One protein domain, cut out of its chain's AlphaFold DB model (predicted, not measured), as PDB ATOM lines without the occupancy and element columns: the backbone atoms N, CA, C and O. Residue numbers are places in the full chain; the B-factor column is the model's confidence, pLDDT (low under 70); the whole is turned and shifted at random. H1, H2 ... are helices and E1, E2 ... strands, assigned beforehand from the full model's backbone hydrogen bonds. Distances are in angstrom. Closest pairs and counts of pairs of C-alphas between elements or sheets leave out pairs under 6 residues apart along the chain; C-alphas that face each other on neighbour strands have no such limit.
ATOM      1  N   PHE A 127     164.880 172.152 199.388       84.62
ATOM      2  CA  PHE A 127     166.255 171.736 199.183       84.62
ATOM      3  C   PHE A 127     166.291 170.598 198.161       84.62
ATOM      4  O   PHE A 127     165.364 169.788 198.064       84.62
ATOM      5  N   ASP A 128     167.356 170.575 197.370       83.81
ATOM      6  CA  ASP A 128     167.673 169.501 196.435       83.81
ATOM      7  C   ASP A 128     168.989 168.892 196.908       83.81
ATOM      8  O   ASP A 128     170.046 169.518 196.802       83.81
ATOM      9  N   SER A 129     168.887 167.736 197.557       82.50
ATOM     10  CA  SER A 129     170.027 167.011 198.083       82.50
ATOM     11  C   SER A 129     170.546 166.046 197.039       82.50
ATOM     12  O   SER A 129     169.831 165.147 196.588       82.50
ATOM     13  N   ASN A 130     171.819 166.196 196.701       77.50
ATOM     14  CA  ASN A 130     172.555 165.192 195.956       77.50
ATOM     15  C   ASN A 130     173.113 164.171 196.953       77.50
ATOM     16  O   ASN A 130     174.246 164.307 197.408       77.50
ATOM     17  N   GLY A 131     172.288 163.183 197.306       72.75
ATOM     18  CA  GLY A 131     172.745 162.006 198.038       72.75
ATOM     19  C   GLY A 131     173.438 160.989 197.125       72.75
ATOM     20  O   GLY A 131     173.378 161.123 195.894       72.75
ATOM     21  N   PRO A 132     174.062 159.954 197.709       64.19
ATOM     22  CA  PRO A 132     174.718 158.882 196.975       64.19
ATOM     23  C   PRO A 132     173.645 158.107 196.199       64.19
ATOM     24  O   PRO A 132     172.806 157.417 196.767       64.19
ATOM     25  N   GLY A 133     173.601 158.303 194.885       64.38
ATOM     26  CA  GLY A 133     172.703 157.584 193.975       64.38
ATOM     27  C   GLY A 133     171.315 158.200 193.762       64.38
ATOM     28  O   GLY A 133     170.779 158.069 192.662       64.38
ATOM     29  N   VAL A 134     170.739 158.926 194.729       75.38
ATOM     30  CA  VAL A 134     169.390 159.510 194.583       75.38
ATOM     31  C   VAL A 134     169.381 160.999 194.914       75.38
ATOM     32  O   VAL A 134     169.692 161.426 196.026       75.38
ATOM     33  N   ARG A 135     168.958 161.804 193.931       84.12
ATOM     34  CA  ARG A 135     168.617 163.212 194.152       84.12
ATOM     35  C   ARG A 135     167.294 163.286 194.894       84.12
ATOM     36  O   ARG A 135     166.244 162.957 194.341       84.12
ATOM     37  N   VAL A 136     167.342 163.719 196.142       84.69
ATOM     38  CA  VAL A 136     166.155 163.863 196.977       84.69
ATOM     39  C   VAL A 136     165.786 165.334 197.028       84.69
ATOM     40  O   VAL A 136     166.553 166.164 197.504       84.69
ATOM     41  N   ARG A 137     164.580 165.664 196.563       89.19
ATOM     42  CA  ARG A 137     164.030 167.019 196.642       89.19
ATOM     43  C   ARG A 137     162.900 167.076 197.665       89.19
ATOM     44  O   ARG A 137     162.037 166.195 197.674       89.19
ATOM     45  N   GLY A 138     162.886 168.108 198.506       89.44
ATOM     46  CA  GLY A 138     161.841 168.288 199.515       89.44
ATOM     47  C   GLY A 138     162.126 169.402 200.517       89.44
ATOM     48  O   GLY A 138     163.111 170.131 200.403       89.44
ATOM     49  N   ASN A 139     161.239 169.544 201.501       92.88
ATOM     50  CA  ASN A 139     161.518 170.354 202.689       92.88
ATOM     51  C   ASN A 139     162.622 169.679 203.531       92.88
ATOM     52  O   ASN A 139     162.748 168.455 203.502       92.88
ATOM     53  N   ALA A 140     163.389 170.451 204.308       90.69
ATOM     54  CA  ALA A 140     164.403 169.934 205.232       90.69
ATOM     55  C   ALA A 140     163.879 168.805 206.141       90.69
ATOM     56  O   ALA A 140     164.573 167.811 206.318       90.69
ATOM     57  N   GLN A 141     162.644 168.904 206.651       92.44
ATOM     58  CA  GLN A 141     162.042 167.841 207.476       92.44
ATOM     59  C   GLN A 141     161.906 166.518 206.709       92.44
ATOM     60  O   GLN A 141     162.349 165.471 207.166       92.44
ATOM     61  N   GLN A 142     161.369 166.591 205.491       93.31
ATOM     62  CA  GLN A 142     161.179 165.421 204.633       93.31
ATOM     63  C   GLN A 142     162.514 164.794 204.220       93.31
ATOM     64  O   GLN A 142     162.598 163.591 203.999       93.31
ATOM     65  N   LEU A 143     163.558 165.613 204.075       92.94
ATOM     66  CA  LEU A 143     164.904 165.147 203.757       92.94
ATOM     67  C   LEU A 143     165.509 164.349 204.908       92.94
ATOM     68  O   LEU A 143     166.028 163.266 204.655       92.94
ATOM     69  N   VAL A 144     165.389 164.830 206.149       94.56
ATOM     70  CA  VAL A 144     165.820 164.087 207.346       94.56
ATOM     71  C   VAL A 144     165.170 162.706 207.384       94.56
ATOM     72  O   VAL A 144     165.865 161.697 207.466       94.56
ATOM     73  N   GLU A 145     163.843 162.647 207.270       94.50
ATOM     74  CA  GLU A 145     163.095 161.387 207.337       94.50
ATOM     75  C   GLU A 145     163.508 160.413 206.227       94.50
ATOM     76  O   GLU A 145     163.753 159.236 206.493       94.50
ATOM     77  N   LYS A 146     163.659 160.910 204.991       94.75
ATOM     78  CA  LYS A 146     164.099 160.096 203.851       94.75
ATOM     79  C   LYS A 146     165.515 159.561 204.027       94.75
ATOM     80  O   LYS A 146     165.738 158.388 203.746       94.75
ATOM     81  N   TYR A 147     166.460 160.385 204.480       95.25
ATOM     82  CA  TYR A 147     167.840 159.946 204.683       95.25
ATOM     83  C   TYR A 147     167.976 158.968 205.849       95.25
ATOM     84  O   TYR A 147     168.725 158.003 205.730       95.25
ATOM     85  N   LEU A 148     167.207 159.137 206.927       95.75
ATOM     86  CA  LEU A 148     167.168 158.162 208.018       95.75
ATOM     87  C   LEU A 148     166.559 156.823 207.587       95.75
ATOM     88  O   LEU A 148     167.012 155.779 208.046       95.75
ATOM     89  N   ALA A 149     165.537 156.831 206.729       95.50
ATOM     90  CA  ALA A 149     164.996 155.601 206.151       95.50
ATOM     91  C   ALA A 149     166.035 154.906 205.256       95.50
ATOM     92  O   ALA A 149     166.364 153.750 205.497       95.50
ATOM     93  N   MET A 150     166.648 155.646 204.324       94.12
ATOM     94  CA  MET A 150     167.698 155.116 203.443       94.12
ATOM     95  C   MET A 150     168.907 154.578 204.216       94.12
ATOM     96  O   MET A 150     169.468 153.560 203.832       94.12
ATOM     97  N   ALA A 151     169.299 155.229 205.314       94.88
ATOM     98  CA  ALA A 151     170.397 154.764 206.155       94.88
ATOM     99  C   ALA A 151     170.081 153.419 206.827       94.88
ATOM    100  O   ALA A 151     170.944 152.546 206.881       94.88
ATOM    101  N   ARG A 152     168.840 153.222 207.296       96.44
ATOM    102  CA  ARG A 152     168.388 151.937 207.860       96.44
ATOM    103  C   ARG A 152     168.338 150.846 206.796       96.44
ATOM    104  O   ARG A 152     168.805 149.740 207.055       96.44
ATOM    105  N   ASP A 153     167.839 151.173 205.606       95.56
ATOM    106  CA  ASP A 153     167.801 150.239 204.479       95.56
ATOM    107  C   ASP A 153     169.225 149.825 204.077       95.56
ATOM    108  O   ASP A 153     169.518 148.636 203.978       95.56
ATOM    109  N   ALA A 154     170.149 150.779 203.962       94.38
ATOM    110  CA  ALA A 154     171.556 150.527 203.655       94.38
ATOM    111  C   ALA A 154     172.271 149.708 204.738       94.38
ATOM    112  O   ALA A 154     172.999 148.763 204.431       94.38
ATOM    113  N   ALA A 155     172.016 150.019 206.012       95.38
ATOM    114  CA  ALA A 155     172.541 149.254 207.136       95.38
ATOM    115  C   ALA A 155     172.023 147.806 207.120       95.38
ATOM    116  O   ALA A 155     172.794 146.882 207.369       95.38
ATOM    117  N   SER A 156     170.748 147.594 206.768       95.94
ATOM    118  CA  SER A 156     170.159 146.255 206.631       95.94
ATOM    119  C   SER A 156     170.710 145.470 205.434       95.94
ATOM    120  O   SER A 156     170.813 144.249 205.497       95.94
ATOM    121  N   GLN A 157     171.129 146.168 204.373       94.94
ATOM    122  CA  GLN A 157     171.811 145.591 203.208       94.94
ATOM    123  C   GLN A 157     173.294 145.277 203.476       94.94
ATOM    124  O   GLN A 157     173.939 144.626 202.657       94.94
ATOM    125  N   GLY A 158     173.843 145.713 204.616       94.62
ATOM    126  CA  GLY A 158     175.245 145.509 204.987       94.62
ATOM    127  C   GLY A 158     176.220 146.529 204.387       94.62
ATOM    128  O   GLY A 158     177.426 146.423 204.625       94.62
ATOM    129  N   ASP A 159     175.732 147.542 203.666       94.75
ATOM    130  CA  ASP A 159     176.565 148.620 203.128       94.75
ATOM    131  C   ASP A 159     176.773 149.718 204.181       94.75
ATOM    132  O   ASP A 159     176.037 150.705 204.281       94.75
ATOM    133  N   ARG A 160     177.815 149.530 204.997       93.69
ATOM    134  CA  ARG A 160     178.186 150.473 206.062       93.69
ATOM    135  C   ARG A 160     178.614 151.841 205.534       93.69
ATOM    136  O   ARG A 160     178.380 152.838 206.212       93.69
ATOM    137  N   ILE A 161     179.233 151.900 204.355       94.25
ATOM    138  CA  ILE A 161     179.731 153.160 203.786       94.25
ATOM    139  C   ILE A 161     178.544 154.011 203.340       94.25
ATOM    140  O   ILE A 161     178.478 155.204 203.646       94.25
ATOM    141  N   LEU A 162     177.578 153.393 202.662       93.06
ATOM    142  CA  LEU A 162     176.375 154.083 202.219       93.06
ATOM    143  C   LEU A 162     175.472 154.480 203.395       93.06
ATOM    144  O   LEU A 162     174.904 155.573 203.375       93.06
ATOM    145  N   ALA A 163     175.387 153.652 204.441       95.31
ATOM    146  CA  ALA A 163     174.669 153.995 205.668       95.31
ATOM    147  C   ALA A 163     175.254 155.243 206.354       95.31
ATOM    148  O   ALA A 163     174.512 156.178 206.655       95.31
ATOM    149  N   GLU A 164     176.576 155.301 206.540       94.56
ATOM    150  CA  GLU A 164     177.270 156.459 207.122       94.56
ATOM    151  C   GLU A 164     177.061 157.721 206.278       94.56
ATOM    152  O   GLU A 164     176.723 158.785 206.796       94.56
ATOM    153  N   ASN A 165     177.180 157.600 204.956       93.94
ATOM    154  CA  ASN A 165     176.949 158.723 204.058       93.94
ATOM    155  C   ASN A 165     175.511 159.269 204.185       93.94
ATOM    156  O   ASN A 165     175.305 160.477 204.325       93.94
ATOM    157  N   CYS A 166     174.508 158.386 204.227       94.56
ATOM    158  CA  CYS A 166     173.116 158.771 204.460       94.56
ATOM    159  C   CYS A 166     172.904 159.414 205.842       94.56
ATOM    160  O   CYS A 166     172.152 160.385 205.946       94.56
ATOM    161  N   HIS A 167     173.581 158.932 206.889       95.69
ATOM    162  CA  HIS A 167     173.532 159.542 208.220       95.69
ATOM    163  C   HIS A 167     174.107 160.959 208.233       95.69
ATOM    164  O   HIS A 167     173.473 161.863 208.776       95.69
ATOM    165  N   GLN A 168     175.225 161.204 207.548       94.81
ATOM    166  CA  GLN A 168     175.784 162.554 207.408       94.81
ATOM    167  C   GLN A 168     174.810 163.506 206.707       94.81
ATOM    168  O   GLN A 168     174.663 164.666 207.106       94.81
ATOM    169  N   HIS A 169     174.104 163.020 205.682       94.06
ATOM    170  CA  HIS A 169     173.053 163.794 205.031       94.06
ATOM    171  C   HIS A 169     171.881 164.081 205.977       94.06
ATOM    172  O   HIS A 169     171.432 165.227 206.044       94.06
ATOM    173  N   ALA A 170     171.408 163.089 206.736       94.75
ATOM    174  CA  ALA A 170     170.365 163.290 207.741       94.75
ATOM    175  C   ALA A 170     170.784 164.351 208.773       94.75
ATOM    176  O   ALA A 170     170.051 165.317 208.989       94.75
ATOM    177  N   ASP A 171     171.997 164.247 209.317       95.56
ATOM    178  CA  ASP A 171     172.562 165.196 210.279       95.56
ATOM    179  C   ASP A 171     172.667 166.610 209.709       95.56
ATOM    180  O   ASP A 171     172.345 167.592 210.386       95.56
ATOM    181  N   HIS A 172     173.092 166.743 208.452       94.44
ATOM    182  CA  HIS A 172     173.145 168.034 207.779       94.44
ATOM    183  C   HIS A 172     171.762 168.694 207.743       94.44
ATOM    184  O   HIS A 172     171.616 169.848 208.161       94.44
ATOM    185  N   TYR A 173     170.732 167.969 207.302       94.06
ATOM    186  CA  TYR A 173     169.374 168.511 207.233       94.06
ATOM    187  C   TYR A 173     168.738 168.707 208.610       94.06
ATOM    188  O   TYR A 173     167.945 169.635 208.768       94.06
ATOM    189  N   GLN A 174     169.150 167.944 209.622       94.25
ATOM    190  CA  GLN A 174     168.781 168.168 211.020       94.25
ATOM    191  C   GLN A 174     169.320 169.517 211.517       94.25
ATOM    192  O   GLN A 174     168.586 170.312 212.104       94.25
ATOM    193  N   ARG A 175     170.596 169.824 211.238       92.31
ATOM    194  CA  ARG A 175     171.218 171.115 211.591       92.31
ATOM    195  C   ARG A 175     170.543 172.275 210.866       92.31
ATOM    196  O   ARG A 175     170.292 173.311 211.479       92.31
ATOM    197  N   VAL A 176     170.209 172.094 209.588       91.00
ATOM    198  CA  VAL A 176     169.434 173.070 208.810       91.00
ATOM    199  C   VAL A 176     168.065 173.275 209.458       91.00
ATOM    200  O   VAL A 176     167.715 174.407 209.774       91.00
ATOM    201  N   LEU A 177     167.326 172.206 209.757       90.25
ATOM    202  CA  LEU A 177     166.015 172.282 210.397       90.25
ATOM    203  C   LEU A 177     166.061 173.017 211.742       90.25
ATOM    204  O   LEU A 177     165.230 173.888 211.995       90.25
ATOM    205  N   ASN A 178     167.056 172.734 212.578       90.12
ATOM    206  CA  ASN A 178     167.240 173.425 213.852       90.12
ATOM    207  C   ASN A 178     167.556 174.911 213.653       90.12
ATOM    208  O   ASN A 178     167.053 175.748 214.398       90.12
ATOM    209  N   ALA A 179     168.331 175.266 212.625       87.00
ATOM    210  CA  ALA A 179     168.571 176.661 212.271       87.00
ATOM    211  C   ALA A 179     167.299 177.366 211.764       87.00
ATOM    212  O   ALA A 179     167.128 178.554 212.021       87.00
ATOM    213  N   LEU A 180     166.396 176.655 211.082       85.25
ATOM    214  CA  LEU A 180     165.093 177.170 210.640       85.25
ATOM    215  C   LEU A 180     164.165 177.414 211.842       85.25
ATOM    216  O   LEU A 180     163.592 178.494 211.976       85.25
ATOM    217  N   THR A 181     164.033 176.425 212.727       80.69
ATOM    218  CA  THR A 181     163.139 176.482 213.893       80.69
ATOM    219  C   THR A 181     163.667 177.438 214.961       80.69
ATOM    220  O   THR A 181     162.929 178.291 215.441       80.69
ATOM    221  N   GLY A 182     164.964 177.390 215.272       71.75
ATOM    222  CA  GLY A 182     165.611 178.293 216.229       71.75
ATOM    223  C   GLY A 182     165.684 179.753 215.766       71.75
ATOM    224  O   GLY A 182     165.992 180.632 216.563       71.75
ATOM    225  N   ARG A 183     165.400 180.047 214.490       60.34
ATOM    226  CA  ARG A 183     165.170 181.418 213.999       60.34
ATOM    227  C   ARG A 183     163.729 181.878 214.210       60.34
ATOM    228  O   ARG A 183     163.528 183.065 214.415       60.34
ATOM    229  N   TYR A 184     162.761 180.964 214.176       57.81
ATOM    230  CA  TYR A 184     161.363 181.268 214.496       57.81
ATOM    231  C   TYR A 184     161.158 181.527 215.996       57.81
ATOM    232  O   TYR A 184     160.269 182.280 216.364       57.81
ATOM    233  N   ILE A 185     162.007 180.939 216.846       57.19
ATOM    234  CA  ILE A 185     162.036 181.157 218.303       57.19
ATOM    235  C   ILE A 185     163.162 182.144 218.673       57.19
ATOM    236  O   ILE A 185     163.877 181.967 219.656       57.19
TER     237      ILE A 185
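Overview. This is residues 127 to 185 of the 311 residues of the protein "DUF4167 domain-containing protein" of Pararhodospirillum photometricum DSM 122 (UniProt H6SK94). A long helical hairpin, H1 and H2 side by side, has a small two-stranded hairpin, E1 and E2, along one side of it, near residues 140 to 147 of H1. H2 is the longer arm and lies along the longest axis of the whole. The printed part has 59 residues, with E1, E2, H1 and H2 in that order along the chain; the sheet is E1 - E2, antiparallel, and the class is mostly helix. The whole is compact, with a radius of gyration of the C-alphas of 11.8 A, and its outline is a rod with spans of 40 by 17 by 13 A.

Arrangement. Start at Phe 127: E1, residues 127 to 130, forms a hairpin with its antiparallel neighbour E2, residues 135 to 139, at 158 degrees between their directions. Look there for N 129 and O 136, 2.8 A apart, and N 127 and O 138, 2.9 A apart, both within hydrogen-bond range. Next comes H1, residues 140 to 156; its closest C-alphas to E2 are those of Leu 143 and Val 136, 7.0 A apart. H2, residues 160 to 184, touches H1, the closest C-alphas being those of Ala 151 and Ala 163 at 4.4 A. They form a helical hairpin, opposite ways at a shallow tilt of 19 degrees. E2 and H2 are apart; E1 and H2 are only just apart, at 8.2 A. In H1 and H2 every O i to N i+4 pair is within hydrogen-bond range.

Along the chain. Find C-alpha 127 at (166.255, 171.736, 199.183), where E1 begins its 9.6 A; E2 covers 13.2 A. From C-alpha 140 at (164.403, 169.934, 205.232), H1 runs 24.4 A. H2 runs 36.1 A, to C-alpha 184 at (161.363, 181.268, 214.496).

Size, cuts and confidence. The C-alphas farthest apart, those of Gly 158 and Ile 185, are 40.3 A apart. The printed part has no cut, and its three links are tight. The mean pLDDT of the printed part is 88.4; look for values under 70 at residues 132 to 133 and 183 to 185.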